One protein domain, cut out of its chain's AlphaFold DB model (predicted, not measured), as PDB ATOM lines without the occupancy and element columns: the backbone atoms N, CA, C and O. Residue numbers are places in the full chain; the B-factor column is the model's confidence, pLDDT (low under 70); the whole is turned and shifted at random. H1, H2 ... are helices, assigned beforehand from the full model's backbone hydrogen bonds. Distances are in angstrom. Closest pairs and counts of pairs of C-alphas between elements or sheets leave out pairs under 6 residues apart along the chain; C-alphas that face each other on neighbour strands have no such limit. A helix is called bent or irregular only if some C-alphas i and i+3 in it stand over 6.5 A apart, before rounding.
ATOM      1  N   VAL A 284      17.926  24.012  91.206       81.94
ATOM      2  CA  VAL A 284      16.732  23.674  90.419       81.94
ATOM      3  C   VAL A 284      16.524  22.159  90.530       81.94
ATOM      4  O   VAL A 284      17.443  21.417  90.178       81.94
ATOM      5  N   PRO A 285      15.363  21.681  91.014       81.81
ATOM      6  CA  PRO A 285      15.054  20.255  91.054       81.81
ATOM      7  C   PRO A 285      15.082  19.607  89.668       81.81
ATOM      8  O   PRO A 285      14.656  20.219  88.688       81.81
ATOM      9  N   SER A 286      15.517  18.345  89.584       83.75
ATOM     10  CA  SER A 286      15.575  17.596  88.317       83.75
ATOM     11  C   SER A 286      14.219  17.553  87.600       83.75
ATOM     12  O   SER A 286      14.154  17.778  86.393       83.75
ATOM     13  N   TYR A 287      13.132  17.372  88.357       84.50
ATOM     14  CA  TYR A 287      11.754  17.359  87.852       84.50
ATOM     15  C   TYR A 287      11.258  18.699  87.283       84.50
ATOM     16  O   TYR A 287      10.165  18.733  86.723       84.50
ATOM     17  N   ALA A 288      12.020  19.787  87.448       88.19
ATOM     18  CA  ALA A 288      11.681  21.138  86.997       88.19
ATOM     19  C   ALA A 288      12.666  21.691  85.942       88.19
ATOM     20  O   ALA A 288      12.618  22.873  85.590       88.19
ATOM     21  N   LEU A 289      13.579  20.849  85.432       88.44
ATOM     22  CA  LEU A 289      14.552  21.242  84.406       88.44
ATOM     23  C   LEU A 289      13.883  21.633  83.081       88.44
ATOM     24  O   LEU A 289      14.401  22.490  82.372       88.44
ATOM     25  N   SER A 290      12.722  21.064  82.747       88.62
ATOM     26  CA  SER A 290      11.926  21.458  81.575       88.62
ATOM     27  C   SER A 290      11.502  22.927  81.633       88.62
ATOM     28  O   SER A 290      11.695  23.672  80.673       88.62
ATOM     29  N   GLU A 291      10.977  23.360  82.775       90.81
ATOM     30  CA  GLU A 291      10.491  24.713  83.031       90.81
ATOM     31  C   GLU A 291      11.636  25.721  83.193       90.81
ATOM     32  O   GLU A 291      11.450  26.897  82.891       90.81
ATOM     33  N   TYR A 292      12.808  25.253  83.635       90.88
ATOM     34  CA  TYR A 292      14.053  26.022  83.717       90.88
ATOM     35  C   TYR A 292      14.822  26.120  82.385       90.88
ATOM     36  O   TYR A 292      15.568  27.077  82.191       90.88
ATOM     37  N   ASN A 293      14.623  25.185  81.449       91.31
ATOM     38  CA  ASN A 293      15.123  25.279  80.068       91.31
ATOM     39  C   ASN A 293      14.161  26.093  79.173       91.31
ATOM     40  O   ASN A 293      14.586  26.904  78.344       91.31
ATOM     41  N   ALA A 294      12.848  25.989  79.417       88.94
ATOM     42  CA  ALA A 294      11.957  27.141  79.273       88.94
ATOM     43  C   ALA A 294      12.430  28.275  80.217       88.94
ATOM     44  O   ALA A 294      13.346  28.085  80.991       88.94
ATOM     45  N   LEU A 295      11.929  29.511  80.117       89.94
ATOM     46  CA  LEU A 295      12.492  30.649  80.888       89.94
ATOM     47  C   LEU A 295      14.016  30.927  80.687       89.94
ATOM     48  O   LEU A 295      14.540  31.863  81.276       89.94
ATOM     49  N   ASN A 296      14.694  30.212  79.777       89.94
ATOM     50  CA  ASN A 296      16.044  30.480  79.258       89.94
ATOM     51  C   ASN A 296      17.198  30.253  80.260       89.94
ATOM     52  O   ASN A 296      18.191  30.980  80.220       89.94
ATOM     53  N   CYS A 297      17.088  29.254  81.140       90.50
ATOM     54  CA  CYS A 297      18.082  28.940  82.176       90.50
ATOM     55  C   CYS A 297      18.342  30.091  83.171       90.50
ATOM     56  O   CYS A 297      19.391  30.143  83.813       90.50
ATOM     57  N   ASP A 298      17.391  31.017  83.328       89.12
ATOM     58  CA  ASP A 298      17.454  32.062  84.349       89.12
ATOM     59  C   ASP A 298      16.899  31.531  85.680       89.12
ATOM     60  O   ASP A 298      15.704  31.254  85.830       89.12
ATOM     61  N   TYR A 299      17.785  31.390  86.670       87.94
ATOM     62  CA  TYR A 299      17.435  30.872  87.993       87.94
ATOM     63  C   TYR A 299      16.456  31.780  88.757       87.94
ATOM     64  O   TYR A 299      15.565  31.286  89.454       87.94
ATOM     65  N   PHE A 300      16.594  33.102  88.643       87.38
ATOM     66  CA  PHE A 300      15.732  34.050  89.350       87.38
ATOM     67  C   PHE A 300      14.339  34.091  88.725       87.38
ATOM     68  O   PHE A 300      13.340  34.090  89.452       87.38
ATOM     69  N   LEU A 301      14.265  34.049  87.393       88.75
ATOM     70  CA  LEU A 301      13.010  33.939  86.660       88.75
ATOM     71  C   LEU A 301      12.309  32.608  86.954       88.75
ATOM     72  O   LEU A 301      11.120  32.622  87.271       88.75
ATOM     73  N   TYR A 302      13.035  31.484  86.949       90.50
ATOM     74  CA  TYR A 302      12.503  30.184  87.366       90.50
ATOM     75  C   TYR A 302      11.977  30.214  88.807       90.50
ATOM     76  O   TYR A 302      10.864  29.766  89.062       90.50
ATOM     77  N   LYS A 303      12.715  30.804  89.753       89.00
ATOM     78  CA  LYS A 303      12.276  30.914  91.153       89.00
ATOM     79  C   LYS A 303      11.017  31.776  91.307       89.00
ATOM     80  O   LYS A 303      10.132  31.435  92.095       89.00
ATOM     81  N   LYS A 304      10.912  32.877  90.548       90.69
ATOM     82  CA  LYS A 304       9.700  33.713  90.476       90.69
ATOM     83  C   LYS A 304       8.537  32.907  89.878       90.69
ATOM     84  O   LYS A 304       7.451  32.904  90.458       90.69
ATOM     85  N   TYR A 305       8.777  32.195  88.772       92.69
ATOM     86  CA  TYR A 305       7.816  31.306  88.107       92.69
ATOM     87  C   TYR A 305       7.299  30.222  89.047       92.69
ATOM     88  O   TYR A 305       6.104  30.187  89.311       92.69
ATOM     89  N   HIS A 306       8.176  29.387  89.606       91.75
ATOM     90  CA  HIS A 306       7.795  28.241  90.432       91.75
ATOM     91  C   HIS A 306       6.953  28.672  91.634       91.75
ATOM     92  O   HIS A 306       5.936  28.045  91.918       91.75
ATOM     93  N   ARG A 307       7.286  29.804  92.271       92.25
ATOM     94  CA  ARG A 307       6.475  30.383  93.350       92.25
ATOM     95  C   ARG A 307       5.089  30.836  92.884       92.25
ATOM     96  O   ARG A 307       4.098  30.435  93.489       92.25
ATOM     97  N   ASN A 308       5.004  31.676  91.854       93.38
ATOM     98  CA  ASN A 308       3.717  32.227  91.413       93.38
ATOM     99  C   ASN A 308       2.831  31.159  90.750       93.38
ATOM    100  O   ASN A 308       1.635  31.118  91.021       93.38
ATOM    101  N   SER A 309       3.423  30.249  89.974       94.50
ATOM    102  CA  SER A 309       2.757  29.079  89.395       94.50
ATOM    103  C   SER A 309       2.239  28.138  90.488       94.50
ATOM    104  O   SER A 309       1.062  27.799  90.474       94.50
ATOM    105  N   SER A 310       3.026  27.821  91.526       94.75
ATOM    106  CA  SER A 310       2.547  26.985  92.646       94.75
ATOM    107  C   SER A 310       1.369  27.604  93.405       94.75
ATOM    108  O   SER A 310       0.416  26.905  93.753       94.75
ATOM    109  N   LEU A 311       1.400  28.922  93.640       95.19
ATOM    110  CA  LEU A 311       0.303  29.648  94.292       95.19
ATOM    111  C   LEU A 311      -0.950  29.718  93.401       95.19
ATOM    112  O   LEU A 311      -2.064  29.534  93.899       95.19
ATOM    113  N   PHE A 312      -0.774  29.918  92.092       95.50
ATOM    114  CA  PHE A 312      -1.844  29.847  91.098       95.50
ATOM    115  C   PHE A 312      -2.474  28.453  91.042       95.50
ATOM    116  O   PHE A 312      -3.686  28.334  91.201       95.50
ATOM    117  N   LEU A 313      -1.669  27.402  90.888       95.75
ATOM    118  CA  LEU A 313      -2.123  26.015  90.801       95.75
ATOM    119  C   LEU A 313      -2.834  25.583  92.087       95.75
ATOM    120  O   LEU A 313      -3.924  25.024  92.019       95.75
ATOM    121  N   THR A 314      -2.299  25.948  93.256       95.69
ATOM    122  CA  THR A 314      -2.974  25.754  94.549       95.69
ATOM    123  C   THR A 314      -4.352  26.421  94.569       95.69
ATOM    124  O   THR A 314      -5.334  25.794  94.964       95.69
ATOM    125  N   ALA A 315      -4.463  27.675  94.116       95.50
ATOM    126  CA  ALA A 315      -5.746  28.374  94.063       95.50
ATOM    127  C   ALA A 315      -6.732  27.728  93.076       95.50
ATOM    128  O   ALA A 315      -7.897  27.530  93.422       95.50
ATOM    129  N   MET A 316      -6.267  27.348  91.884       94.81
ATOM    130  CA  MET A 316      -7.080  26.686  90.860       94.81
ATOM    131  C   MET A 316      -7.583  25.315  91.323       94.81
ATOM    132  O   MET A 316      -8.764  25.023  91.155       94.81
ATOM    133  N   MET A 317      -6.740  24.509  91.974       94.50
ATOM    134  CA  MET A 317      -7.129  23.201  92.515       94.50
ATOM    135  C   MET A 317      -8.130  23.323  93.675       94.50
ATOM    136  O   MET A 317      -9.056  22.518  93.760       94.50
ATOM    137  N   VAL A 318      -8.030  24.360  94.520       94.44
ATOM    138  CA  VAL A 318      -9.078  24.646  95.521       94.44
ATOM    139  C   VAL A 318     -10.385  25.092  94.852       94.44
ATOM    140  O   VAL A 318     -11.446  24.599  95.226       94.44
ATOM    141  N   PHE A 319     -10.349  25.978  93.850       93.38
ATOM    142  CA  PHE A 319     -11.565  26.393  93.135       93.38
ATOM    143  C   PHE A 319     -12.236  25.229  92.384       93.38
ATOM    144  O   PHE A 319     -13.460  25.121  92.412       93.38
ATOM    145  N   LYS A 320     -11.451  24.326  91.785       92.31
ATOM    146  CA  LYS A 320     -11.926  23.074  91.177       92.31
ATOM    147  C   LYS A 320     -12.645  22.195  92.198       92.31
ATOM    148  O   LYS A 320     -13.805  21.854  91.993       92.31
ATOM    149  N   PHE A 321     -11.996  21.910  93.329       91.19
ATOM    150  CA  PHE A 321     -12.578  21.103  94.403       91.19
ATOM    151  C   PHE A 321     -13.921  21.674  94.897       91.19
ATOM    152  O   PHE A 321     -14.889  20.933  95.072       91.19
ATOM    153  N   ILE A 322     -14.002  23.001  95.060       90.06
ATOM    154  CA  ILE A 322     -15.236  23.711  95.429       90.06
ATOM    155  C   ILE A 322     -16.353  23.493  94.400       90.06
ATOM    156  O   ILE A 322     -17.499  23.304  94.799       90.06
ATOM    157  N   LYS A 323     -16.048  23.532  93.095       87.44
ATOM    158  CA  LYS A 323     -17.055  23.351  92.035       87.44
ATOM    159  C   LYS A 323     -17.568  21.915  91.926       87.44
ATOM    160  O   LYS A 323     -18.731  21.723  91.586       87.44
ATOM    161  N   GLU A 324     -16.715  20.930  92.187       85.12
ATOM    162  CA  GLU A 324     -17.006  19.526  91.880       85.12
ATOM    163  C   GLU A 324     -17.561  18.731  93.058       85.12
ATOM    164  O   GLU A 324     -18.514  17.975  92.882       85.12
ATOM    165  N   ASP A 325     -16.967  18.868  94.247       72.19
ATOM    166  CA  ASP A 325     -17.203  17.900  95.324       72.19
ATOM    167  C   ASP A 325     -18.243  18.388  96.347       72.19
ATOM    168  O   ASP A 325     -18.966  17.587  96.933       72.19
ATOM    169  N   ASN A 326     -18.336  19.705  96.584       65.81
ATOM    170  CA  ASN A 326     -19.239  20.344  97.565       65.81
ATOM    171  C   ASN A 326     -19.236  19.733  98.996       65.81
ATOM    172  O   ASN A 326     -20.067  20.098  99.824       65.81
ATOM    173  N   LYS A 327     -18.280  18.853  99.336       76.94
ATOM    174  CA  LYS A 327     -18.156  18.191 100.653       76.94
ATOM    175  C   LYS A 327     -17.753  19.122 101.798       76.94
ATOM    176  O   LYS A 327     -17.834  18.724 102.959       76.94
ATOM    177  N   ILE A 328     -17.302  20.341 101.497       80.62
ATOM    178  CA  ILE A 328     -17.049  21.365 102.517       80.62
ATOM    179  C   ILE A 328     -18.388  21.739 103.153       80.62
ATOM    180  O   ILE A 328     -19.262  22.305 102.500       80.62
ATOM    181  N   LYS A 329     -18.520  21.431 104.446       72.50
ATOM    182  CA  LYS A 329     -19.769  21.545 105.213       72.50
ATOM    183  C   LYS A 329     -20.398  22.943 105.163       72.50
ATOM    184  O   LYS A 329     -21.619  23.057 105.109       72.50
ATOM    185  N   ASP A 330     -19.569  23.985 105.188       82.81
ATOM    186  CA  ASP A 330     -19.981  25.378 105.002       82.81
ATOM    187  C   ASP A 330     -19.092  26.040 103.944       82.81
ATOM    188  O   ASP A 330     -18.022  26.598 104.220       82.81
ATOM    189  N   ILE A 331     -19.533  25.922 102.693       88.44
ATOM    190  CA  ILE A 331     -18.813  26.447 101.537       88.44
ATOM    191  C   ILE A 331     -18.794  27.979 101.494       88.44
ATOM    192  O   ILE A 331     -17.837  28.558 100.979       88.44
ATOM    193  N   GLU A 332     -19.794  28.653 102.066       90.62
ATOM    194  CA  GLU A 332     -19.837  30.115 102.084       90.62
ATOM    195  C   GLU A 332     -18.879  30.683 103.131       90.62
ATOM    196  O   GLU A 332     -18.124  31.602 102.812       90.62
ATOM    197  N   SER A 333     -18.782  30.085 104.321       90.75
ATOM    198  CA  SER A 333     -17.731  30.451 105.280       90.75
ATOM    199  C   SER A 333     -16.329  30.109 104.760       90.75
ATOM    200  O   SER A 333     -15.413  30.922 104.906       90.75
ATOM    201  N   PHE A 334     -16.141  28.977 104.063       92.31
ATOM    202  CA  PHE A 334     -14.867  28.673 103.386       92.31
ATOM    203  C   PHE A 334     -14.489  29.767 102.376       92.31
ATOM    204  O   PHE A 334     -13.345  30.234 102.353       92.31
ATOM    205  N   LYS A 335     -15.448  30.213 101.549       92.31
ATOM    206  CA  LYS A 335     -15.247  31.326 100.613       92.31
ATOM    207  C   LYS A 335     -14.911  32.621 101.364       92.31
ATOM    208  O   LYS A 335     -13.925  33.271 101.027       92.31
ATOM    209  N   GLN A 336     -15.658  32.986 102.401       92.44
ATOM    210  CA  GLN A 336     -15.392  34.205 103.176       92.44
ATOM    211  C   GLN A 336     -13.964  34.243 103.743       92.44
ATOM    212  O   GLN A 336     -13.308  35.279 103.654       92.44
ATOM    213  N   ILE A 337     -13.461  33.114 104.255       94.69
ATOM    214  CA  ILE A 337     -12.102  33.003 104.802       94.69
ATOM    215  C   ILE A 337     -11.040  33.053 103.689       94.69
ATOM    216  O   ILE A 337     -10.091  33.831 103.773       94.69
ATOM    217  N   PHE A 338     -11.158  32.218 102.647       95.50
ATOM    218  CA  PHE A 338     -10.039  31.968 101.726       95.50
ATOM    219  C   PHE A 338     -10.151  32.633 100.350       95.50
ATOM    220  O   PHE A 338      -9.119  32.903  99.732       95.50
ATOM    221  N   TYR A 339     -11.352  32.903  99.826       93.12
ATOM    222  CA  TYR A 339     -11.540  33.225  98.398       93.12
ATOM    223  C   TYR A 339     -10.792  34.493  97.973       93.12
ATOM    224  O   TYR A 339     -10.216  34.534  96.887       93.12
ATOM    225  N   LYS A 340     -10.725  35.505  98.850       93.19
ATOM    226  CA  LYS A 340      -9.944  36.734  98.627       93.19
ATOM    227  C   LYS A 340      -8.455  36.428  98.417       93.19
ATOM    228  O   LYS A 340      -7.855  36.934  97.469       93.19
ATOM    229  N   LYS A 341      -7.872  35.581  99.270       94.62
ATOM    230  CA  LYS A 341      -6.456  35.197  99.197       94.62
ATOM    231  C   LYS A 341      -6.167  34.292  98.004       94.62
ATOM    232  O   LYS A 341      -5.181  34.509  97.314       94.62
ATOM    233  N   LEU A 342      -7.048  33.332  97.723       94.94
ATOM    234  CA  LEU A 342      -6.926  32.440  96.567       94.94
ATOM    235  C   LEU A 342      -7.024  33.222  95.247       94.94
ATOM    236  O   LEU A 342      -6.214  33.000  94.350       94.94
ATOM    237  N   LYS A 343      -7.939  34.201  95.140       93.38
ATOM    238  CA  LYS A 343      -7.986  35.113  93.983       93.38
ATOM    239  C   LYS A 343      -6.701  35.933  93.851       93.38
ATOM    240  O   LYS A 343      -6.191  36.036  92.743       93.38
ATOM    241  N   LEU A 344      -6.151  36.464  94.947       92.25
ATOM    242  CA  LEU A 344      -4.863  37.171  94.925       92.25
ATOM    243  C   LEU A 344      -3.730  36.254  94.434       92.25
ATOM    244  O   LEU A 344      -3.048  36.588  93.475       92.25
ATOM    245  N   TRP A 345      -3.575  35.069  95.028       93.88
ATOM    246  CA  TRP A 345      -2.565  34.073  94.647       93.88
ATOM    247  C   TRP A 345      -2.630  33.683  93.169       93.88
ATOM    248  O   TRP A 345      -1.602  33.655  92.500       93.88
ATOM    249  N   ARG A 346      -3.839  33.438  92.655       92.69
ATOM    250  CA  ARG A 346      -4.080  33.165  91.236       92.69
ATOM    251  C   ARG A 346      -3.733  34.369  90.357       92.69
ATOM    252  O   ARG A 346      -3.122  34.207  89.306       92.69
ATOM    253  N   ASN A 347      -4.103  35.576  90.778       90.94
ATOM    254  CA  ASN A 347      -3.897  36.783  89.987       90.94
ATOM    255  C   ASN A 347      -2.421  37.227  89.941       90.94
ATOM    256  O   ASN A 347      -1.993  37.705  88.896       90.94
ATOM    257  N   ASN A 348      -1.620  36.966  90.982       90.31
ATOM    258  CA  ASN A 348      -0.174  37.240  90.996       90.31
ATOM    259  C   ASN A 348       0.610  36.525  89.869       90.31
ATOM    260  O   ASN A 348       1.763  36.866  89.594       90.31
ATOM    261  N   LEU A 349       0.015  35.529  89.195       91.81
ATOM    262  CA  LEU A 349       0.625  34.892  88.027       91.81
ATOM    263  C   LEU A 349       0.837  35.870  86.859       91.81
ATOM    264  O   LEU A 349       1.733  35.639  86.052       91.81
ATOM    265  N   VAL A 350       0.066  36.964  86.765       89.75
ATOM    266  CA  VAL A 350       0.230  37.947  85.678       89.75
ATOM    267  C   VAL A 350       1.239  39.064  85.975       89.75
ATOM    268  O   VAL A 350       1.432  39.933  85.129       89.75
ATOM    269  N   ASP A 351       1.929  39.015  87.120       87.00
ATOM    270  CA  ASP A 351       2.936  40.007  87.548       87.00
ATOM    271  C   ASP A 351       4.342  39.731  86.959       87.00
ATOM    272  O   ASP A 351       5.385  40.031  87.560       87.00
ATOM    273  N   PHE A 352       4.392  39.098  85.787       86.12
ATOM    274  CA  PHE A 352       5.614  38.889  85.013       86.12
ATOM    275  C   PHE A 352       5.762  39.959  83.947       86.12
ATOM    276  O   PHE A 352       4.782  40.500  83.438       86.12
ATOM    277  N   ASP A 353       7.014  40.233  83.603       84.00
ATOM    278  CA  ASP A 353       7.376  41.085  82.485       84.00
ATOM    279  C   ASP A 353       6.708  40.560  81.208       84.00
ATOM    280  O   ASP A 353       6.666  39.350  80.972       84.00
ATOM    281  N   GLU A 354       6.176  41.468  80.390       84.38
ATOM    282  CA  GLU A 354       5.323  41.146  79.235       84.38
ATOM    283  C   GLU A 354       5.973  40.124  78.285       84.38
ATOM    284  O   GLU A 354       5.312  39.203  77.813       84.38
ATOM    285  N   PHE A 355       7.298  40.210  78.124       86.06
ATOM    286  CA  PHE A 355       8.129  39.280  77.352       86.06
ATOM    287  C   PHE A 355       8.063  37.811  77.820       86.06
ATOM    288  O   PHE A 355       8.236  36.898  77.016       86.06
ATOM    289  N   PHE A 356       7.823  37.557  79.111       86.31
ATOM    290  CA  PHE A 356       7.745  36.208  79.684       86.31
ATOM    291  C   PHE A 356       6.322  35.770  80.039       86.31
ATOM    292  O   PHE A 356       6.102  34.577  80.258       86.31
ATOM    293  N   LEU A 357       5.360  36.697  80.095       88.50
ATOM    294  CA  LEU A 357       4.006  36.439  80.587       88.50
ATOM    295  C   LEU A 357       3.295  35.310  79.824       88.50
ATOM    296  O   LEU A 357       2.740  34.413  80.455       88.50
ATOM    297  N   GLU A 358       3.353  35.304  78.490       89.56
ATOM    298  CA  GLU A 358       2.757  34.239  77.667       89.56
ATOM    299  C   GLU A 358       3.358  32.862  77.998       89.56
ATOM    300  O   GLU A 358       2.628  31.901  78.240       89.56
ATOM    301  N   LYS A 359       4.691  32.781  78.102       90.19
ATOM    302  CA  LYS A 359       5.430  31.549  78.427       90.19
ATOM    303  C   LYS A 359       5.086  31.042  79.832       90.19
ATOM    304  O   LYS A 359       4.901  29.843  80.024       90.19
ATOM    305  N   VAL A 360       4.953  31.946  80.804       91.56
ATOM    306  CA  VAL A 360       4.554  31.635  82.188       91.56
ATOM    307  C   VAL A 360       3.111  31.131  82.265       91.56
ATOM    308  O   VAL A 360       2.855  30.134  82.945       91.56
ATOM    309  N   LEU A 361       2.179  31.780  81.560       92.31
ATOM    310  CA  LEU A 361       0.781  31.347  81.482       92.31
ATOM    311  C   LEU A 361       0.662  29.978  80.804       92.31
ATOM    312  O   LEU A 361      -0.011  29.103  81.339       92.31
ATOM    313  N   PHE A 362       1.365  29.766  79.687       91.81
ATOM    314  CA  PHE A 362       1.392  28.486  78.979       91.81
ATOM    315  C   PHE A 362       1.867  27.341  79.881       91.81
ATOM    316  O   PHE A 362       1.147  26.358  80.039       91.81
ATOM    317  N   LEU A 363       3.029  27.490  80.533       92.62
ATOM    318  CA  LEU A 363       3.572  26.470  81.440       92.62
ATOM    319  C   LEU A 363       2.630  26.193  82.626       92.62
ATOM    320  O   LEU A 363       2.384  25.037  82.967       92.62
ATOM    321  N   SER A 364       2.049  27.241  83.222       93.94
ATOM    322  CA  SER A 364       1.135  27.093  84.364       93.94
ATOM    323  C   SER A 364      -0.195  26.444  83.971       93.94
ATOM    324  O   SER A 364      -0.741  25.652  84.732       93.94
ATOM    325  N   PHE A 365      -0.732  26.741  82.783       93.06
ATOM    326  CA  PHE A 365      -1.930  26.068  82.281       93.06
ATOM    327  C   PHE A 365      -1.635  24.619  81.884       93.06
ATOM    328  O   PHE A 365      -2.434  23.745  82.211       93.06
ATOM    329  N   GLN A 366      -0.492  24.336  81.251       91.25
ATOM    330  CA  GLN A 366      -0.065  22.970  80.940       91.25
ATOM    331  C   GLN A 366       0.007  22.110  82.211       91.25
ATOM    332  O   GLN A 366      -0.547  21.011  82.240       91.25
ATOM    333  N   GLU A 367       0.612  22.628  83.282       92.00
ATOM    334  CA  GLU A 367       0.675  21.929  84.569       92.00
ATOM    335  C   GLU A 367      -0.708  21.807  85.236       92.00
ATOM    336  O   GLU A 367      -1.021  20.772  85.821       92.00
ATOM    337  N   PHE A 368      -1.594  22.797  85.083       93.12
ATOM    338  CA  PHE A 368      -2.978  22.688  85.560       93.12
ATOM    339  C   PHE A 368      -3.753  21.562  84.853       93.12
ATOM    340  O   PHE A 368      -4.423  20.776  85.521       93.12
ATOM    341  N   PHE A 369      -3.615  21.424  83.529       91.12
ATOM    342  CA  PHE A 369      -4.188  20.299  82.777       91.12
ATOM    343  C   PHE A 369      -3.512  18.954  83.101       91.12
ATOM    344  O   PHE A 369      -4.171  17.921  83.030       91.12
ATOM    345  N   ARG A 370      -2.236  18.934  83.517       90.56
ATOM    346  CA  ARG A 370      -1.585  17.715  84.033       90.56
ATOM    347  C   ARG A 370      -2.174  17.280  85.379       90.56
ATOM    348  O   ARG A 370      -2.381  16.092  85.604       90.56
ATOM    349  N   LEU A 371      -2.438  18.236  86.269       89.62
ATOM    350  CA  LEU A 371      -3.009  18.004  87.602       89.62
ATOM    351  C   LEU A 371      -4.519  17.714  87.587       89.62
ATOM    352  O   LEU A 371      -5.069  17.277  88.599       89.62
ATOM    353  N   SER A 372      -5.202  17.969  86.468       84.31
ATOM    354  CA  SER A 372      -6.654  17.869  86.354       84.31
ATOM    355  C   SER A 372      -7.103  17.307  85.005       84.31
ATOM    356  O   SER A 372      -7.010  17.974  83.975       84.31
ATOM    357  N   SER A 373      -7.719  16.126  85.042       81.00
ATOM    358  CA  SER A 373      -8.298  15.455  83.874       81.00
ATOM    359  C   SER A 373      -9.674  15.982  83.428       81.00
ATOM    360  O   SER A 373     -10.118  15.623  82.337       81.00
ATOM    361  N   ASP A 374     -10.354  16.837  84.209       86.19
ATOM    362  CA  ASP A 374     -11.630  17.438  83.781       86.19
ATOM    363  C   ASP A 374     -11.387  18.701  82.944       86.19
ATOM    364  O   ASP A 374     -11.315  19.829  83.440       86.19
ATOM    365  N   TYR A 375     -11.286  18.501  81.630       86.31
ATOM    366  CA  TYR A 375     -11.104  19.579  80.662       86.31
ATOM    367  C   TYR A 375     -12.201  20.651  80.713       86.31
ATOM    368  O   TYR A 375     -11.912  21.817  80.443       86.31
ATOM    369  N   ARG A 376     -13.450  20.299  81.051       88.75
ATOM    370  CA  ARG A 376     -14.569  21.249  81.044       88.75
ATOM    371  C   ARG A 376     -14.466  22.201  82.230       88.75
ATOM    372  O   ARG A 376     -14.518  23.415  82.030       88.75
ATOM    373  N   VAL A 377     -14.281  21.663  83.435       89.69
ATOM    374  CA  VAL A 377     -14.112  22.469  84.655       89.69
ATOM    375  C   VAL A 377     -12.832  23.306  84.566       89.69
ATOM    376  O   VAL A 377     -12.845  24.483  84.932       89.69
ATOM    377  N   ASN A 378     -11.755  22.761  83.987       91.25
ATOM    378  CA  ASN A 378     -10.516  23.509  83.760       91.25
ATOM    379  C   ASN A 378     -10.729  24.737  82.861       91.25
ATOM    380  O   ASN A 378     -10.308  25.836  83.220       91.25
ATOM    381  N   LEU A 379     -11.394  24.570  81.710       90.69
ATOM    382  CA  LEU A 379     -11.676  25.672  80.782       90.69
ATOM    383  C   LEU A 379     -12.573  26.746  81.416       90.69
ATOM    384  O   LEU A 379     -12.346  27.936  81.204       90.69
ATOM    385  N   GLU A 380     -13.553  26.345  82.228       92.94
ATOM    386  CA  GLU A 380     -14.421  27.275  82.957       92.94
ATOM    387  C   GLU A 380     -13.629  28.113  83.976       92.94
ATOM    388  O   GLU A 380     -13.757  29.337  84.005       92.94
ATOM    389  N   LEU A 381     -12.748  27.483  84.761       93.25
ATOM    390  CA  LEU A 381     -11.889  28.174  85.732       93.25
ATOM    391  C   LEU A 381     -10.854  29.095  85.067       93.25
ATOM    392  O   LEU A 381     -10.567  30.176  85.589       93.25
ATOM    393  N   ILE A 382     -10.303  28.701  83.912       92.38
ATOM    394  CA  ILE A 382      -9.408  29.551  83.109       92.38
ATOM    395  C   ILE A 382     -10.179  30.760  82.555       92.38
ATOM    396  O   ILE A 382      -9.676  31.881  82.613       92.38
ATOM    397  N   SER A 383     -11.415  30.566  82.085       92.25
ATOM    398  CA  SER A 383     -12.287  31.655  81.623       92.25
ATOM    399  C   SER A 383     -12.594  32.657  82.744       92.25
ATOM    400  O   SER A 383     -12.410  33.863  82.569       92.25
ATOM    401  N   GLU A 384     -12.959  32.176  83.939       93.06
ATOM    402  CA  GLU A 384     -13.162  33.019  85.128       93.06
ATOM    403  C   GLU A 384     -11.897  33.774  85.550       93.06
ATOM    404  O   GLU A 384     -11.972  34.937  85.952       93.06
ATOM    405  N   PHE A 385     -10.729  33.133  85.459       93.56
ATOM    406  CA  PHE A 385      -9.443  33.775  85.719       93.56
ATOM    407  C   PHE A 385      -9.175  34.922  84.739       93.56
ATOM    408  O   PHE A 385      -8.896  36.038  85.176       93.56
ATOM    409  N   ILE A 386      -9.322  34.679  83.434       89.75
ATOM    410  CA  ILE A 386      -9.135  35.703  82.398       89.75
ATOM    411  C   ILE A 386     -10.126  36.859  82.604       89.75
ATOM    412  O   ILE A 386      -9.719  38.021  82.581       89.75
ATOM    413  N   ALA A 387     -11.400  36.565  82.883       90.38
ATOM    414  CA  ALA A 387     -12.421  37.578  83.144       90.38
ATOM    415  C   ALA A 387     -12.103  38.446  84.381       90.38
ATOM    416  O   ALA A 387     -12.188  39.675  84.307       90.38
ATOM    417  N   ASP A 388     -11.676  37.838  85.495       89.50
ATOM    418  CA  ASP A 388     -11.247  38.563  86.701       89.50
ATOM    419  C   ASP A 388     -10.010  39.448  86.434       89.50
ATOM    420  O   ASP A 388      -9.946  40.573  86.937       89.50
ATOM    421  N   ILE A 389      -9.039  38.983  85.635       87.56
ATOM    422  CA  ILE A 389      -7.854  39.773  85.251       87.56
ATOM    423  C   ILE A 389      -8.235  40.959  84.359       87.56
ATOM    424  O   ILE A 389      -7.814  42.084  84.638       87.56
ATOM    425  N   VAL A 390      -9.053  40.739  83.322       86.88
ATOM    426  CA  VAL A 390      -9.530  41.808  82.424       86.88
ATOM    427  C   VAL A 390     -10.283  42.871  83.219       86.88
ATOM    428  O   VAL A 390     -10.008  44.061  83.065       86.88
ATOM    429  N   LYS A 391     -11.170  42.456  84.133       88.94
ATOM    430  CA  LYS A 391     -11.876  43.373  85.031       88.94
ATOM    431  C   LYS A 391     -10.905  44.170  85.905       88.94
ATOM    432  O   LYS A 391     -10.957  45.393  85.903       88.94
ATOM    433  N   THR A 392      -9.974  43.495  86.581       85.06
ATOM    434  CA  THR A 392      -9.009  44.142  87.490       85.06
ATOM    435  C   THR A 392      -8.137  45.176  86.759       85.06
ATOM    436  O   THR A 392      -7.917  46.279  87.269       85.06
ATOM    437  N   LYS A 393      -7.670  44.865  85.539       83.88
ATOM    438  CA  LYS A 393      -6.907  45.816  84.710       83.88
ATOM    439  C   LYS A 393      -7.770  46.988  84.224       83.88
ATOM    440  O   LYS A 393      -7.305  48.124  84.290       83.88
ATOM    441  N   ASN A 394      -9.022  46.754  83.824       88.31
ATOM    442  CA  ASN A 394      -9.948  47.825  83.435       88.31
ATOM    443  C   ASN A 394     -10.255  48.780  84.600       88.31
ATOM    444  O   ASN A 394     -10.143  49.994  84.431       88.31
ATOM    445  N   ASP A 395     -10.557  48.251  85.790       86.38
ATOM    446  CA  ASP A 395     -10.783  49.046  87.004       86.38
ATOM    447  C   ASP A 395      -9.535  49.894  87.346       86.38
ATOM    448  O   ASP A 395      -9.633  51.077  87.680       86.38
ATOM    449  N   SER A 396      -8.332  49.328  87.181       85.69
ATOM    450  CA  SER A 396      -7.059  50.045  87.376       85.69
ATOM    451  C   SER A 396      -6.864  51.188  86.368       85.69
ATOM    452  O   SER A 396      -6.459  52.287  86.753       85.69
ATOM    453  N   ILE A 397      -7.195  50.967  85.091       87.88
ATOM    454  CA  ILE A 397      -7.134  51.989  84.034       87.88
ATOM    455  C   ILE A 397      -8.134  53.122  84.310       87.88
ATOM    456  O   ILE A 397      -7.781  54.295  84.183       87.88
ATOM    457  N   GLN A 398      -9.361  52.804  84.734       90.06
ATOM    458  CA  GLN A 398     -10.366  53.813  85.092       90.06
ATOM    459  C   GLN A 398      -9.897  54.696  86.259       90.06
ATOM    460  O   GLN A 398      -9.990  55.922  86.175       90.06
ATOM    461  N   ASN A 399      -9.321  54.093  87.302       88.19
ATOM    462  CA  ASN A 399      -8.748  54.824  88.434       88.19
ATOM    463  C   ASN A 399      -7.589  55.743  88.008       88.19
ATOM    464  O   ASN A 399      -7.528  56.897  88.441       88.19
ATOM    465  N   LEU A 400      -6.698  55.274  87.125       88.44
ATOM    466  CA  LEU A 400      -5.604  56.090  86.590       88.44
ATOM    467  C   LEU A 400      -6.131  57.271  85.760       88.44
ATOM    468  O   LEU A 400      -5.687  58.403  85.956       88.44
ATOM    469  N   ASN A 401      -7.124  57.040  84.897       90.56
ATOM    470  CA  ASN A 401      -7.763  58.087  84.096       90.56
ATOM    471  C   ASN A 401      -8.444  59.151  84.973       90.56
ATOM    472  O   ASN A 401      -8.322  60.345  84.697       90.56
ATOM    473  N   GLN A 402      -9.104  58.752  86.066       91.62
ATOM    474  CA  GLN A 402      -9.679  59.701  87.023       91.62
ATOM    475  C   GLN A 402      -8.590  60.508  87.753       91.62
ATOM    476  O   GLN A 402      -8.745  61.714  87.948       91.62
ATOM    477  N   ALA A 403      -7.466  59.882  88.114       88.19
ATOM    478  CA  ALA A 403      -6.333  60.572  88.729       88.19
ATOM    479  C   ALA A 403      -5.657  61.579  87.775       88.19
ATOM    480  O   ALA A 403      -5.238  62.647  88.223       88.19
ATOM    481  N   ILE A 404      -5.580  61.268  86.475       88.94
ATOM    482  CA  ILE A 404      -5.115  62.193  85.428       88.94
ATOM    483  C   ILE A 404      -6.082  63.378  85.314       88.94
ATOM    484  O   ILE A 404      -5.665  64.517  85.503       88.94
ATOM    485  N   LYS A 405      -7.387  63.118  85.148       90.25
ATOM    486  CA  LYS A 405      -8.419  64.162  85.044       90.25
ATOM    487  C   LYS A 405      -8.404  65.140  86.228       90.25
ATOM    488  O   LYS A 405      -8.480  66.349  86.026       90.25
ATOM    489  N   ASN A 406      -8.255  64.631  87.453       88.31
ATOM    490  CA  ASN A 406      -8.158  65.464  88.657       88.31
ATOM    491  C   ASN A 406      -6.905  66.367  88.646       88.31
ATOM    492  O   ASN A 406      -6.955  67.499  89.129       88.31
ATOM    493  N   LYS A 407      -5.777  65.887  88.099       87.75
ATOM    494  CA  LYS A 407      -4.556  66.695  87.934       87.75
ATOM    495  C   LYS A 407      -4.724  67.760  86.855       87.75
ATOM    496  O   LYS A 407      -4.308  68.891  87.086       87.75
ATOM    497  N   ASP A 408      -5.359  67.434  85.734       87.50
ATOM    498  CA  ASP A 408      -5.631  68.400  84.665       87.50
ATOM    499  C   ASP A 408      -6.548  69.527  85.158       87.50
ATOM    500  O   ASP A 408      -6.288  70.701  84.901       87.50
ATOM    501  N   GLU A 409      -7.588  69.206  85.933       87.19
ATOM    502  CA  GLU A 409      -8.452  70.209  86.567       87.19
ATOM    503  C   GLU A 409      -7.669  71.104  87.545       87.19
ATOM    504  O   GLU A 409      -7.786  72.331  87.496       87.19
ATOM    505  N   PHE A 410      -6.802  70.522  88.381       85.44
ATOM    506  CA  PHE A 410      -5.923  71.286  89.272       85.44
ATOM    507  C   PHE A 410      -4.968  72.216  88.501       85.44
ATOM    508  O   PHE A 410      -4.833  73.387  88.860       85.44
ATOM    509  N   ILE A 411      -4.345  71.733  87.421       83.44
ATOM    510  CA  ILE A 411      -3.446  72.524  86.567       83.44
ATOM    511  C   ILE A 411      -4.212  73.661  85.877       83.44
ATOM    512  O   ILE A 411      -3.739  74.796  85.867       83.44
ATOM    513  N   ASN A 412      -5.418  73.409  85.366       85.06
ATOM    514  CA  ASN A 412      -6.259  74.442  84.752       85.06
ATOM    515  C   ASN A 412      -6.718  75.505  85.769       85.06
ATOM    516  O   ASN A 412      -6.719  76.703  85.466       85.06
ATOM    517  N   ASN A 413      -7.041  75.104  87.001       83.94
ATOM    518  CA  ASN A 413      -7.352  76.029  88.093       83.94
ATOM    519  C   ASN A 413      -6.123  76.862  88.508       83.94
ATOM    520  O   ASN A 413      -6.232  78.073  88.702       83.94
ATOM    521  N   LEU A 414      -4.935  76.254  88.557       84.19
ATOM    522  CA  LEU A 414      -3.665  76.943  88.809       84.19
ATOM    523  C   LEU A 414      -3.337  77.968  87.708       84.19
ATOM    524  O   LEU A 414      -3.051  79.130  88.009       84.19
ATOM    525  N   LEU A 415      -3.421  77.563  86.437       84.00
ATOM    526  CA  LEU A 415      -3.144  78.415  85.278       84.00
ATOM    527  C   LEU A 415      -4.144  79.568  85.161       84.00
ATOM    528  O   LEU A 415      -3.738  80.703  84.909       84.00
ATOM    529  N   SER A 416      -5.438  79.320  85.373       85.00
ATOM    530  CA  SER A 416      -6.455  80.378  85.341       85.00
ATOM    531  C   SER A 416      -6.295  81.369  86.500       85.00
ATOM    532  O   SER A 416      -6.404  82.578  86.279       85.00
ATOM    533  N   PHE A 417      -5.937  80.903  87.703       86.75
ATOM    534  CA  PHE A 417      -5.591  81.780  88.823       86.75
ATOM    535  C   PHE A 417      -4.363  82.646  88.502       86.75
ATOM    536  O   PHE A 417      -4.429  83.869  88.635       86.75
ATOM    537  N   GLN A 418      -3.267  82.047  88.026       84.50
ATOM    538  CA  GLN A 418      -2.039  82.776  87.680       84.50
ATOM    539  C   GLN A 418      -2.244  83.757  86.517       84.50
ATOM    540  O   GLN A 418      -1.765  84.887  86.585       84.50
ATOM    541  N   THR A 419      -3.012  83.382  85.492       83.62
ATOM    542  CA  THR A 419      -3.349  84.265  84.359       83.62
ATOM    543  C   THR A 419      -4.172  85.472  84.816       83.62
ATOM    544  O   THR A 419      -3.974  86.583  84.331       83.62
ATOM    545  N   LYS A 420      -5.083  85.278  85.779       85.06
ATOM    546  CA  LYS A 420      -5.968  86.334  86.288       85.06
ATOM    547  C   LYS A 420      -5.311  87.243  87.335       85.06
ATOM    548  O   LYS A 420      -5.642  88.425  87.398       85.06
ATOM    549  N   TYR A 421      -4.417  86.705  88.167       86.75
ATOM    550  CA  TYR A 421      -3.935  87.369  89.387       86.75
ATOM    551  C   TYR A 421      -2.406  87.475  89.524       86.75
ATOM    552  O   TYR A 421      -1.932  88.109  90.476       86.75
TER     553      TYR A 421
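This is residues 284 to 421 of the 527 residues of a protein of Campylobacter jejuni subsp. doylei (UniProt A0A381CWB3). A compact body of crossed helices has one very long helix, H5, whose residues 393 to 421 stick out of it as a straight arm. In the body H2 is the middle piece: H3 folds back along it as a hairpin, H4 crosses it, H1 packs on one end of H2 and on H4, and the first part of H5 crosses near its other end. The printed part has 138 residues with five named helices, H1 to H5 in order, and no named strand; the class is all helix. The whole is only just loose, close to extended, with a radius of gyration of the C-alphas of 21.1 A and spans of 71 by 44 by 24 A.

Find C-alpha 286 at (15.575, 17.596, 88.317), where H1 begins; it runs to residue 297. H2, residues 299 to 324, is 36.5 A long and starts at (17.435, 30.872, 87.993). H3, residues 331 to 350, is 27.3 A long and has a kink of 56 degrees near residue 338. H4, residues 354 to 371, measures 26.0 A. H5, residues 375 to 421, is 68.7 A long; find its end at C-alpha 421, (-3.935, 87.369, 89.387). H1, H3 and H4 are irregular: C-alphas 287 and 290 are 7.5 A apart, 337 and 340 7.5 A, 355 and 358 7.4 A.

Begin with H2, which with H4 is a hub touching four helices. H1 touches H2 at a steep tilt of 62 degrees, closest at the C-alphas of Tyr 292 and Tyr 302, 5.7 A. H2 and H3 form a helical hairpin at a shallow tilt of 31 degrees, closest at the C-alphas of Phe 312 and Arg 346, 4.0 A. H4 touches H2 at a steep tilt of 45 degrees, the same way; the closest C-alphas are those of Ser 309 and Ser 364, 5.6 A. H5 touches H2 with residues 377 to 381 alone, closest at the C-alphas of Lys 320 and Val 377, 6.9 A. H1 and H5 are apart. Every O i to N i+4 pair is within hydrogen-bond range in H2 and H5; H1 has 3 of 8, beside 4 of 9 O i to N i+3 pairs, H3 has 12 of 16 and H4 12 of 14.

The C-alphas of Ser 286 and Tyr 421 are the two farthest apart, 72.5 A. Without residues 325 to 330 and 393 to 421, which stand free, the body spans 43 by 29 by 21 A. The printed part has no cut and no long link. The mean pLDDT of the printed part is 89.0; look for low confidence at residue 326, under 70.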